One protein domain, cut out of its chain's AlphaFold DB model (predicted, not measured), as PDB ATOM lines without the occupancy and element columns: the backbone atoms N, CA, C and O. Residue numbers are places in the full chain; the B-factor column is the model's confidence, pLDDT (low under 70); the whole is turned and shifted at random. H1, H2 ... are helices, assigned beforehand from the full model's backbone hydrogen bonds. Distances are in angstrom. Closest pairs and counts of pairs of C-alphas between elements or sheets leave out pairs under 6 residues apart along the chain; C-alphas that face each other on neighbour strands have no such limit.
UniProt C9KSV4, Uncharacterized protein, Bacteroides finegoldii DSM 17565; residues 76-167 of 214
ATOM      1  N   GLN A  76      70.581   7.919  13.373       97.69
ATOM      2  CA  GLN A  76      69.195   7.493  13.610       97.69
ATOM      3  C   GLN A  76      68.169   8.623  13.443       97.69
ATOM      4  O   GLN A  76      66.966   8.370  13.408       97.69
ATOM      5  N   CYS A  77      68.620   9.876  13.405       96.88
ATOM      6  CA  CYS A  77      67.777  11.045  13.181       96.88
ATOM      7  C   CYS A  77      68.598  12.210  12.612       96.88
ATOM      8  O   CYS A  77      69.820  12.214  12.727       96.88
ATOM      9  N   SER A  78      67.927  13.191  12.003       97.25
ATOM     10  CA  SER A  78      68.588  14.357  11.406       97.25
ATOM     11  C   SER A  78      69.282  15.247  12.441       97.25
ATOM     12  O   SER A  78      68.929  15.247  13.625       97.25
ATOM     13  N   GLN A  79      70.211  16.090  11.984       96.50
ATOM     14  CA  GLN A  79      70.826  17.141  12.796       96.50
ATOM     15  C   GLN A  79      69.767  18.028  13.461       96.50
ATOM     16  O   GLN A  79      69.892  18.353  14.640       96.50
ATOM     17  N   GLU A  80      68.700  18.382  12.737       94.81
ATOM     18  CA  GLU A  80      67.592  19.179  13.275       94.81
ATOM     19  C   GLU A  80      66.913  18.456  14.453       94.81
ATOM     20  O   GLU A  80      66.659  19.047  15.510       94.81
ATOM     21  N   ALA A  81      66.650  17.153  14.313       96.25
ATOM     22  CA  ALA A  81      66.055  16.341  15.369       96.25
ATOM     23  C   ALA A  81      66.991  16.196  16.583       96.25
ATOM     24  O   ALA A  81      66.534  16.343  17.723       96.25
ATOM     25  N   LEU A  82      68.292  15.984  16.353       96.56
ATOM     26  CA  LEU A  82      69.327  15.972  17.391       96.56
ATOM     27  C   LEU A  82      69.380  17.302  18.143       96.56
ATOM     28  O   LEU A  82      69.285  17.316  19.372       96.56
ATOM     29  N   ALA A  83      69.461  18.420  17.421       95.06
ATOM     30  CA  ALA A  83      69.499  19.758  17.997       95.06
ATOM     31  C   ALA A  83      68.251  20.034  18.845       95.06
ATOM     32  O   ALA A  83      68.344  20.542  19.964       95.06
ATOM     33  N   ASN A  84      67.071  19.640  18.363       94.44
ATOM     34  CA  ASN A  84      65.821  19.783  19.103       94.44
ATOM     35  C   ASN A  84      65.775  18.911  20.367       94.44
ATOM     36  O   ASN A  84      65.284  19.366  21.404       94.44
ATOM     37  N   ALA A  85      66.300  17.685  20.323       95.62
ATOM     38  CA  ALA A  85      66.426  16.834  21.504       95.62
ATOM     39  C   ALA A  85      67.398  17.435  22.532       95.62
ATOM     40  O   ALA A  85      67.054  17.551  23.710       95.62
ATOM     41  N   MET A  86      68.569  17.898  22.089       94.81
ATOM     42  CA  MET A  86      69.576  18.521  22.951       94.81
ATOM     43  C   MET A  86      69.074  19.828  23.582       94.81
ATOM     44  O   MET A  86      69.284  20.055  24.772       94.81
ATOM     45  N   ARG A  87      68.313  20.651  22.849       92.00
ATOM     46  CA  ARG A  87      67.638  21.838  23.410       92.00
ATOM     47  C   ARG A  87      66.682  21.490  24.542       92.00
ATOM     48  O   ARG A  87      66.694  22.168  25.565       92.00
ATOM     49  N   LYS A  88      65.874  20.437  24.372       92.81
ATOM     50  CA  LYS A  88      64.955  19.961  25.418       92.81
ATOM     51  C   LYS A  88      65.715  19.475  26.653       92.81
ATOM     52  O   LYS A  88      65.290  19.753  27.767       92.81
ATOM     53  N   MET A  89      66.846  18.791  26.470       94.00
ATOM     54  CA  MET A  89      67.716  18.398  27.587       94.00
ATOM     55  C   MET A  89      68.313  19.618  28.290       94.00
ATOM     56  O   MET A  89      68.405  19.652  29.511       94.00
ATOM     57  N   LYS A  90      68.690  20.646  27.529       87.94
ATOM     58  CA  LYS A  90      69.292  21.862  28.071       87.94
ATOM     59  C   LYS A  90      68.309  22.725  28.866       87.94
ATOM     60  O   LYS A  90      68.725  23.413  29.794       87.94
ATOM     61  N   SER A  91      67.029  22.712  28.502       87.81
ATOM     62  CA  SER A  91      65.973  23.405  29.249       87.81
ATOM     63  C   SER A  91      65.410  22.592  30.419       87.81
ATOM     64  O   SER A  91      64.539  23.091  31.134       87.81
ATOM     65  N   ALA A  92      65.883  21.359  30.628       89.38
ATOM     66  CA  ALA A  92      65.480  20.528  31.752       89.38
ATOM     67  C   ALA A  92      66.066  21.035  33.083       89.38
ATOM     68  O   ALA A  92      67.012  21.820  33.124       89.38
ATOM     69  N   VAL A  93      65.500  20.551  34.194       83.75
ATOM     70  CA  VAL A  93      65.930  20.921  35.558       83.75
ATOM     71  C   VAL A  93      67.377  20.496  35.829       83.75
ATOM     72  O   VAL A  93      68.120  21.222  36.485       83.75
ATOM     73  N   ALA A  94      67.770  19.332  35.314       90.69
ATOM     74  CA  ALA A  94      69.124  18.814  35.403       90.69
ATOM     75  C   ALA A  94      69.716  18.702  33.997       90.69
ATOM     76  O   ALA A  94      69.143  18.052  33.123       90.69
ATOM     77  N   ILE A  95      70.862  19.348  33.801       91.81
ATOM     78  CA  ILE A  95      71.658  19.223  32.583       91.81
ATOM     79  C   ILE A  95      72.327  17.839  32.595       91.81
ATOM     80  O   ILE A  95      72.909  17.485  33.625       91.81
ATOM     81  N   PRO A  96      72.267  17.065  31.494       94.38
ATOM     82  CA  PRO A  96      72.902  15.750  31.430       94.38
ATOM     83  C   PRO A  96      74.413  15.862  31.634       94.38
ATOM     84  O   PRO A  96      75.041  16.765  31.105       94.38
ATOM     85  N   SER A  97      75.014  14.938  32.367       96.06
ATOM     86  CA  SER A  97      76.465  14.762  32.451       96.06
ATOM     87  C   SER A  97      77.083  14.388  31.097       96.06
ATOM     88  O   SER A  97      76.393  13.970  30.163       96.06
ATOM     89  N   TRP A  98      78.412  14.486  30.992       97.00
ATOM     90  CA  TRP A  98      79.114  14.065  29.778       97.00
ATOM     91  C   TRP A  98      78.906  12.575  29.464       97.00
ATOM     92  O   TRP A  98      78.690  12.227  28.310       97.00
ATOM     93  N   GLU A  99      78.870  11.699  30.473       97.69
ATOM     94  CA  GLU A  99      78.612  10.265  30.264       97.69
ATOM     95  C   GLU A  99      77.195   9.993  29.731       97.69
ATOM     96  O   GLU A  99      77.011   9.181  28.821       97.69
ATOM     97  N   GLU A 100      76.187  10.724  30.218       97.38
ATOM     98  CA  GLU A 100      74.824  10.656  29.671       97.38
ATOM     99  C   GLU A 100      74.772  11.181  28.229       97.38
ATOM    100  O   GLU A 100      74.087  10.606  27.379       97.38
ATOM    101  N   MET A 101      75.544  12.226  27.920       97.62
ATOM    102  CA  MET A 101      75.665  12.744  26.559       97.62
ATOM    103  C   MET A 101      76.373  11.754  25.623       97.62
ATOM    104  O   MET A 101      75.924  11.550  24.496       97.62
ATOM    105  N   LYS A 102      77.422  11.062  26.083       98.25
ATOM    106  CA  LYS A 102      78.065   9.979  25.322       98.25
ATOM    107  C   LYS A 102      77.081   8.859  25.024       98.25
ATOM    108  O   LYS A 102      77.042   8.381  23.894       98.25
ATOM    109  N   PHE A 103      76.249   8.471  25.992       98.06
ATOM    110  CA  PHE A 103      75.191   7.487  25.762       98.06
ATOM    111  C   PHE A 103      74.183   7.964  24.704       98.06
ATOM    112  O   PHE A 103      73.799   7.195  23.821       98.06
ATOM    113  N   PHE A 104      73.795   9.243  24.739       98.12
ATOM    114  CA  PHE A 104      72.911   9.837  23.736       98.12
ATOM    115  C   PHE A 104      73.526   9.832  22.327       98.12
ATOM    116  O   PHE A 104      72.873   9.401  21.375       98.12
ATOM    117  N   LEU A 105      74.779  10.262  22.189       98.44
ATOM    118  CA  LEU A 105      75.501  10.283  20.913       98.44
ATOM    119  C   LEU A 105      75.771   8.867  20.387       98.44
ATOM    120  O   LEU A 105      75.588   8.608  19.201       98.44
ATOM    121  N   LYS A 106      76.111   7.920  21.266       98.19
ATOM    122  CA  LYS A 106      76.238   6.496  20.934       98.19
ATOM    123  C   LYS A 106      74.954   5.954  20.318       98.19
ATOM    124  O   LYS A 106      74.987   5.383  19.237       98.19
ATOM    125  N   LYS A 107      73.813   6.196  20.968       98.06
ATOM    126  CA  LYS A 107      72.507   5.719  20.496       98.06
ATOM    127  C   LYS A 107      72.105   6.316  19.145       98.06
ATOM    128  O   LYS A 107      71.511   5.610  18.339       98.06
ATOM    129  N   ASN A 108      72.351   7.608  18.927       98.31
ATOM    130  CA  ASN A 108      71.828   8.306  17.750       98.31
ATOM    131  C   ASN A 108      72.804   8.382  16.571       98.31
ATOM    132  O   ASN A 108      72.341   8.642  15.470       98.31
ATOM    133  N   LEU A 109      74.109   8.197  16.793       98.25
ATOM    134  CA  LEU A 109      75.152   8.331  15.767       98.25
ATOM    135  C   LEU A 109      76.111   7.128  15.710       98.25
ATOM    136  O   LEU A 109      77.036   7.116  14.906       98.25
ATOM    137  N   GLY A 110      75.952   6.127  16.582       97.75
ATOM    138  CA  GLY A 110      76.827   4.947  16.642       97.75
ATOM    139  C   GLY A 110      78.229   5.207  17.204       97.75
ATOM    140  O   GLY A 110      79.126   4.365  17.090       97.75
ATOM    141  N   PHE A 111      78.457   6.375  17.811       98.25
ATOM    142  CA  PHE A 111      79.755   6.751  18.375       98.25
ATOM    143  C   PHE A 111      80.178   5.808  19.508       98.25
ATOM    144  O   PHE A 111      79.372   5.426  20.352       98.25
ATOM    145  N   TRP A 112      81.461   5.437  19.537       97.88
ATOM    146  CA  TRP A 112      82.051   4.469  20.478       97.88
ATOM    147  C   TRP A 112      81.449   3.050  20.421       97.88
ATOM    148  O   TRP A 112      81.765   2.226  21.280       97.88
ATOM    149  N   GLU A 113      80.583   2.746  19.451       96.12
ATOM    150  CA  GLU A 113      80.063   1.396  19.216       96.12
ATOM    151  C   GLU A 113      80.424   0.909  17.818       96.12
ATOM    152  O   GLU A 113      81.309   0.070  17.674       96.12
ATOM    153  N   GLN A 114      79.782   1.462  16.788       96.62
ATOM    154  CA  GLN A 114      80.074   1.137  15.394       96.62
ATOM    155  C   GLN A 114      81.096   2.101  14.792       96.62
ATOM    156  O   GLN A 114      81.834   1.730  13.881       96.62
ATOM    157  N   ILE A 115      81.170   3.325  15.319       96.50
ATOM    158  CA  ILE A 115      82.099   4.361  14.875       96.50
ATOM    159  C   ILE A 115      83.142   4.602  15.960       96.50
ATOM    160  O   ILE A 115      82.845   5.114  17.043       96.50
ATOM    161  N   THR A 116      84.393   4.262  15.656       96.06
ATOM    162  CA  THR A 116      85.523   4.507  16.556       96.06
ATOM    163  C   THR A 116      85.779   6.002  16.697       96.06
ATOM    164  O   THR A 116      86.130   6.659  15.714       96.06
ATOM    165  N   ILE A 117      85.687   6.516  17.922       97.88
ATOM    166  CA  ILE A 117      86.037   7.894  18.280       97.88
ATOM    167  C   ILE A 117      87.394   7.887  18.981       97.88
ATOM    168  O   ILE A 117      87.612   7.146  19.940       97.88
ATOM    169  N   THR A 118      88.332   8.678  18.474       97.75
ATOM    170  CA  THR A 118      89.663   8.823  19.071       97.75
ATOM    171  C   THR A 118      89.611   9.715  20.316       97.75
ATOM    172  O   THR A 118      88.729  10.568  20.421       97.75
ATOM    173  N   PRO A 119      90.591   9.620  21.237       98.19
ATOM    174  CA  PRO A 119      90.642  10.496  22.410       98.19
ATOM    175  C   PRO A 119      90.644  11.993  22.068       98.19
ATOM    176  O   PRO A 119      90.094  12.803  22.808       98.19
ATOM    177  N   ARG A 120      91.242  12.365  20.928       97.69
ATOM    178  CA  ARG A 120      91.235  13.748  20.440       97.69
ATOM    179  C   ARG A 120      89.840  14.191  20.003       97.69
ATOM    180  O   ARG A 120      89.418  15.277  20.375       97.69
ATOM    181  N   GLU A 121      89.143  13.366  19.227       98.06
ATOM    182  CA  GLU A 121      87.779  13.661  18.769       98.06
ATOM    183  C   GLU A 121      86.805  13.735  19.956       98.06
ATOM    184  O   GLU A 121      85.971  14.634  20.018       98.06
ATOM    185  N   GLU A 122      86.955  12.851  20.948       98.31
ATOM    186  CA  GLU A 122      86.176  12.919  22.187       98.31
ATOM    187  C   GLU A 122      86.440  14.217  22.959       98.31
ATOM    188  O   GLU A 122      85.495  14.857  23.415       98.31
ATOM    189  N   LEU A 123      87.704  14.641  23.061       97.56
ATOM    190  CA  LEU A 123      88.061  15.908  23.697       97.56
ATOM    191  C   LEU A 123      87.464  17.113  22.952       97.56
ATOM    192  O   LEU A 123      86.984  18.045  23.593       97.56
ATOM    193  N   GLU A 124      87.464  17.103  21.617       97.75
ATOM    194  CA  GLU A 124      86.853  18.157  20.795       97.75
ATOM    195  C   GLU A 124      85.334  18.257  21.052       97.75
ATOM    196  O   GLU A 124      84.815  19.360  21.258       97.75
ATOM    197  N   LEU A 125      84.630  17.120  21.142       98.12
ATOM    198  CA  LEU A 125      83.207  17.088  21.500       98.12
ATOM    199  C   LEU A 125      82.957  17.534  22.948       98.12
ATOM    200  O   LEU A 125      82.022  18.299  23.190       98.12
ATOM    201  N   LEU A 126      83.796  17.116  23.902       97.50
ATOM    202  CA  LEU A 126      83.698  17.534  25.303       97.50
ATOM    203  C   LEU A 126      83.878  19.053  25.441       97.50
ATOM    204  O   LEU A 126      83.079  19.717  26.096       97.50
ATOM    205  N   ILE A 127      84.875  19.632  24.768       96.06
ATOM    206  CA  ILE A 127      85.084  21.087  24.751       96.06
ATOM    207  C   ILE A 127      83.858  21.799  24.172       96.06
ATOM    208  O   ILE A 127      83.438  22.827  24.708       96.06
ATOM    209  N   CYS A 128      83.251  21.268  23.107       95.88
ATOM    210  CA  CYS A 128      82.014  21.823  22.558       95.88
ATOM    211  C   CYS A 128      80.867  21.758  23.583       95.88
ATOM    212  O   CYS A 128      80.219  22.775  23.858       95.88
ATOM    213  N   TYR A 129      80.675  20.596  24.213       95.94
ATOM    214  CA  TYR A 129      79.686  20.368  25.264       95.94
ATOM    215  C   TYR A 129      79.823  21.385  26.416       95.94
ATOM    216  O   TYR A 129      78.843  22.027  26.805       95.94
ATOM    217  N   GLU A 130      81.039  21.613  26.915       93.62
ATOM    218  CA  GLU A 130      81.282  22.510  28.046       93.62
ATOM    219  C   GLU A 130      81.260  23.997  27.654       93.62
ATOM    220  O   GLU A 130      80.626  24.827  28.311       93.62
ATOM    221  N   GLN A 131      81.962  24.362  26.580       90.69
ATOM    222  CA  GLN A 131      82.310  25.757  26.291       90.69
ATOM    223  C   GLN A 131      81.441  26.409  25.218       90.69
ATOM    224  O   GLN A 131      81.475  27.632  25.051       90.69
ATOM    225  N   GLN A 132      80.671  25.629  24.465       89.31
ATOM    226  CA  GLN A 132      79.859  26.135  23.359       89.31
ATOM    227  C   GLN A 132      78.383  25.789  23.536       89.31
ATOM    228  O   GLN A 132      77.537  26.586  23.134       89.31
ATOM    229  N   SER A 133      78.092  24.686  24.222       90.94
ATOM    230  CA  SER A 133      76.758  24.134  24.408       90.94
ATOM    231  C   SER A 133      76.301  24.190  25.877       90.94
ATOM    232  O   SER A 133      76.050  25.280  26.396       90.94
ATOM    233  N   PHE A 134      76.111  23.047  26.539       89.44
ATOM    234  CA  PHE A 134      75.329  22.846  27.756       89.44
ATOM    235  C   PHE A 134      75.816  23.649  28.962       89.44
ATOM    236  O   PHE A 134      74.994  24.301  29.605       89.44
ATOM    237  N   LEU A 135      77.124  23.678  29.247       86.62
ATOM    238  CA  LEU A 135      77.632  24.344  30.460       86.62
ATOM    239  C   LEU A 135      77.870  25.854  30.284       86.62
ATOM    240  O   LEU A 135      78.070  26.586  31.258       86.62
ATOM    241  N   LYS A 136      77.765  26.371  29.055       86.56
ATOM    242  CA  LYS A 136      77.861  27.807  28.788       86.56
ATOM    243  C   LYS A 136      76.534  28.512  29.070       86.56
ATOM    244  O   LYS A 136      75.567  28.378  28.321       86.56
ATOM    245  N   LYS A 137      76.541  29.396  30.080       74.19
ATOM    246  CA  LYS A 137      75.391  30.217  30.530       74.19
ATOM    247  C   LYS A 137      74.681  31.028  29.428       74.19
ATOM    248  O   LYS A 137      73.530  31.406  29.609       74.19
ATOM    249  N   LYS A 138      75.360  31.335  28.315       77.88
ATOM    250  CA  LYS A 138      74.819  32.043  27.137       77.88
ATOM    251  C   LYS A 138      75.366  31.433  25.842       77.88
ATOM    252  O   LYS A 138      76.078  32.103  25.089       77.88
ATOM    253  N   SER A 139      75.139  30.139  25.627       81.69
ATOM    254  CA  SER A 139      75.436  29.531  24.324       81.69
ATOM    255  C   SER A 139      74.647  30.247  23.231       81.69
ATOM    256  O   SER A 139      73.518  30.682  23.463       81.69
ATOM    257  N   LYS A 140      75.234  30.361  22.045       84.25
ATOM    258  CA  LYS A 140      74.529  30.833  20.855       84.25
ATOM    259  C   LYS A 140      74.332  29.643  19.937       84.25
ATOM    260  O   LYS A 140      75.282  28.894  19.731       84.25
ATOM    261  N   ASP A 141      73.128  29.517  19.405       86.31
ATOM    262  CA  ASP A 141      72.865  28.578  18.326       86.31
ATOM    263  C   ASP A 141      73.679  28.972  17.092       86.31
ATOM    264  O   ASP A 141      73.960  30.154  16.854       86.31
ATOM    265  N   ILE A 142      74.047  27.969  16.306       81.75
ATOM    266  CA  ILE A 142      74.632  28.152  14.985       81.75
ATOM    267  C   ILE A 142      73.478  28.476  14.039       81.75
ATOM    268  O   ILE A 142      72.532  27.705  13.927       81.75
ATOM    269  N   VAL A 143      73.514  29.648  13.409       81.00
ATOM    270  CA  VAL A 143      72.419  30.128  12.557       81.00
ATOM    271  C   VAL A 143      72.791  29.920  11.093       81.00
ATOM    272  O   VAL A 143      73.819  30.428  10.646       81.00
ATOM    273  N   SER A 144      71.949  29.195  10.362       74.56
ATOM    274  CA  SER A 144      71.970  29.069   8.903       74.56
ATOM    275  C   SER A 144      70.728  29.738   8.296       74.56
ATOM    276  O   SER A 144      69.923  30.337   9.014       74.56
ATOM    277  N   LEU A 145      70.575  29.666   6.969       71.62
ATOM    278  CA  LEU A 145      69.414  30.219   6.263       71.62
ATOM    279  C   LEU A 145      68.093  29.570   6.715       71.62
ATOM    280  O   LEU A 145      67.092  30.267   6.865       71.62
ATOM    281  N   TYR A 146      68.114  28.262   6.987       73.31
ATOM    282  CA  TYR A 146      66.910  27.471   7.271       73.31
ATOM    283  C   TYR A 146      66.795  26.981   8.711       73.31
ATOM    284  O   TYR A 146      65.725  26.535   9.120       73.31
ATOM    285  N   ALA A 147      67.867  27.076   9.500       78.06
ATOM    286  CA  ALA A 147      67.885  26.523  10.842       78.06
ATOM    287  C   ALA A 147      68.645  27.397  11.841       78.06
ATOM    288  O   ALA A 147      69.533  28.190  11.527       78.06
ATOM    289  N   LYS A 148      68.283  27.201  13.105       82.75
ATOM    290  CA  LYS A 148      69.155  27.482  14.237       82.75
ATOM    291  C   LYS A 148      69.493  26.119  14.786       82.75
ATOM    292  O   LYS A 148      68.566  25.374  15.098       82.75
ATOM    293  N   ASP A 149      70.766  25.813  14.965       86.50
ATOM    294  CA  ASP A 149      71.224  24.499  15.402       86.50
ATOM    295  C   ASP A 149      72.029  24.572  16.691       86.50
ATOM    296  O   ASP A 149      72.724  25.546  16.990       86.50
ATOM    297  N   GLU A 150      71.880  23.519  17.480       93.06
ATOM    298  CA  GLU A 150      72.578  23.356  18.741       93.06
ATOM    299  C   GLU A 150      74.056  23.004  18.439       93.06
ATOM    300  O   GLU A 150      74.305  22.090  17.649       93.06
ATOM    301  N   PRO A 151      75.045  23.726  19.011       94.50
ATOM    302  CA  PRO A 151      76.462  23.539  18.690       94.50
ATOM    303  C   PRO A 151      77.000  22.105  18.771       94.50
ATOM    304  O   PRO A 151      77.790  21.718  17.910       94.50
ATOM    305  N   LEU A 152      76.599  21.319  19.772       96.75
ATOM    306  CA  LEU A 152      77.075  19.944  19.924       96.75
ATOM    307  C   LEU A 152      76.461  19.013  18.871       96.75
ATOM    308  O   LEU A 152      77.173  18.152  18.360       96.75
ATOM    309  N   ALA A 153      75.194  19.205  18.497       97.19
ATOM    310  CA  ALA A 153      74.576  18.482  17.386       97.19
ATOM    311  C   ALA A 153      75.340  18.726  16.074       97.19
ATOM    312  O   ALA A 153      75.698  17.767  15.394       97.19
ATOM    313  N   VAL A 154      75.672  19.989  15.774       96.12
ATOM    314  CA  VAL A 154      76.472  20.346  14.588       96.12
ATOM    315  C   VAL A 154      77.864  19.720  14.646       96.12
ATOM    316  O   VAL A 154      78.327  19.157  13.659       96.12
ATOM    317  N   ALA A 155      78.541  19.789  15.795       97.50
ATOM    318  CA  ALA A 155      79.873  19.206  15.952       97.50
ATOM    319  C   ALA A 155      79.863  17.677  15.801       97.50
ATOM    320  O   ALA A 155      80.785  17.108  15.221       97.50
ATOM    321  N   ALA A 156      78.822  17.011  16.305       98.00
ATOM    322  CA  ALA A 156      78.685  15.567  16.216       98.00
ATOM    323  C   ALA A 156      78.392  15.103  14.780       98.00
ATOM    324  O   ALA A 156      79.056  14.187  14.304       98.00
ATOM    325  N   VAL A 157      77.479  15.759  14.059       97.56
ATOM    326  CA  VAL A 157      77.204  15.438  12.644       97.56
ATOM    327  C   VAL A 157      78.414  15.760  11.764       97.56
ATOM    328  O   VAL A 157      78.842  14.918  10.983       97.56
ATOM    329  N   ALA A 158      79.086  16.894  11.982       96.06
ATOM    330  CA  ALA A 158      80.324  17.213  11.270       96.06
ATOM    331  C   ALA A 158      81.446  16.192  11.533       96.06
ATOM    332  O   ALA A 158      82.273  15.925  10.659       96.06
ATOM    333  N   LEU A 159      81.501  15.612  12.739       96.94
ATOM    334  CA  LEU A 159      82.416  14.513  13.017       96.94
ATOM    335  C   LEU A 159      82.020  13.265  12.226       96.94
ATOM    336  O   LEU A 159      82.909  12.641  11.661       96.94
ATOM    337  N   LEU A 160      80.734  12.916  12.140       96.44
ATOM    338  CA  LEU A 160      80.274  11.788  11.324       96.44
ATOM    339  C   LEU A 160      80.677  11.953   9.849       96.44
ATOM    340  O   LEU A 160      81.337  11.059   9.315       96.44
ATOM    341  N   ASP A 161      80.411  13.114   9.251       94.88
ATOM    342  CA  ASP A 161      80.809  13.450   7.873       94.88
ATOM    343  C   ASP A 161      82.341  13.409   7.685       94.88
ATOM    344  O   ASP A 161      82.903  13.028   6.660       94.88
ATOM    345  N   LYS A 162      83.108  13.756   8.720       94.00
ATOM    346  CA  LYS A 162      84.564  13.592   8.656       94.00
ATOM    347  C   LYS A 162      84.967  12.112   8.607       94.00
ATOM    348  O   LYS A 162      85.963  11.781   7.956       94.00
ATOM    349  N   LYS A 163      84.245  11.232   9.308       93.69
ATOM    350  CA  LYS A 163      84.532   9.786   9.390       93.69
ATOM    351  C   LYS A 163      84.108   9.036   8.131       93.69
ATOM    352  O   LYS A 163      84.784   8.072   7.764       93.69
ATOM    353  N   ASP A 164      83.034   9.466   7.477       91.69
ATOM    354  CA  ASP A 164      82.573   8.890   6.208       91.69
ATOM    355  C   ASP A 164      83.330   9.428   4.975       91.69
ATOM    356  O   ASP A 164      83.187   8.896   3.870       91.69
ATOM    357  N   SER A 165      84.237  10.381   5.207       93.31
ATOM    358  CA  SER A 165      85.053  11.067   4.209       93.31
ATOM    359  C   SER A 165      84.271  11.998   3.286       93.31
ATOM    360  O   SER A 165      84.624  12.152   2.119       93.31
ATOM    361  N   ILE A 166      83.269  12.686   3.825       93.25
ATOM    362  CA  ILE A 166      82.541  13.754   3.146       93.25
ATOM    363  C   ILE A 166      83.098  15.129   3.515       93.25
ATOM    364  O   ILE A 166      83.579  15.388   4.622       93.25
ATOM    365  N   GLY A 167      83.088  16.016   2.524       93.12
ATOM    366  CA  GLY A 167      83.493  17.405   2.647       93.12
ATOM    367  C   GLY A 167      82.399  18.360   2.184       93.12
ATOM    368  O   GLY A 167      81.558  18.021   1.356       93.12
TER     369      GLY A 167
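Overview. This is residues 76 to 167 of the 214 residues of an uncharacterized protein of Bacteroides finegoldii DSM 17565 (UniProt C9KSV4). Four helices form a small rounded cluster: H3 and H4 lie side by side as a helical hairpin, H1 packs on residues 151 to 157 of H4, and H2 slants across close to both H3 and H4. The printed part has 92 residues with H1, H2, H3, H4 in chain order and no named strand; it is all helix and compact, with a radius of gyration of the C-alphas of 12.5 A and spans of 32 by 32 by 22 A.

Arrangement. H4, residues 151 to 164, touches H3, residues 119 to 131, at a shallow tilt of 19 degrees, opposite ways; their closest C-alphas, of Cys 128 and Leu 152, are 5.9 A apart. With residues 151 to 157 alone, H4 touches H1, residues 79 to 90, opposite ways at 38 degrees, only just a steep tilt; the closest C-alphas, of Ala 83 and Ala 153, are 5.3 A apart. H2, residues 98 to 109, is close to but not clearly touching H4, at 7.6 A between C-alphas 109 and 160, their closest. H1 and H3 are apart. In the four helices each O i to N i+4 pair is within hydrogen-bond range.

Along the chain. H4 is 20.2 A long, H3 17.8 A, H1 16.1 A and H2 15.6 A. C-alpha 79 is at (70.826, 17.141, 12.796), C-alpha 164 at (82.573, 8.890, 6.208).

Size, cuts and confidence. The printed part has no cut. The link from H3 to H4 is long, 19 residues, with residues 142 to 143 paired antiparallel with 148 to 149. No printed residue has a pLDDT under 70.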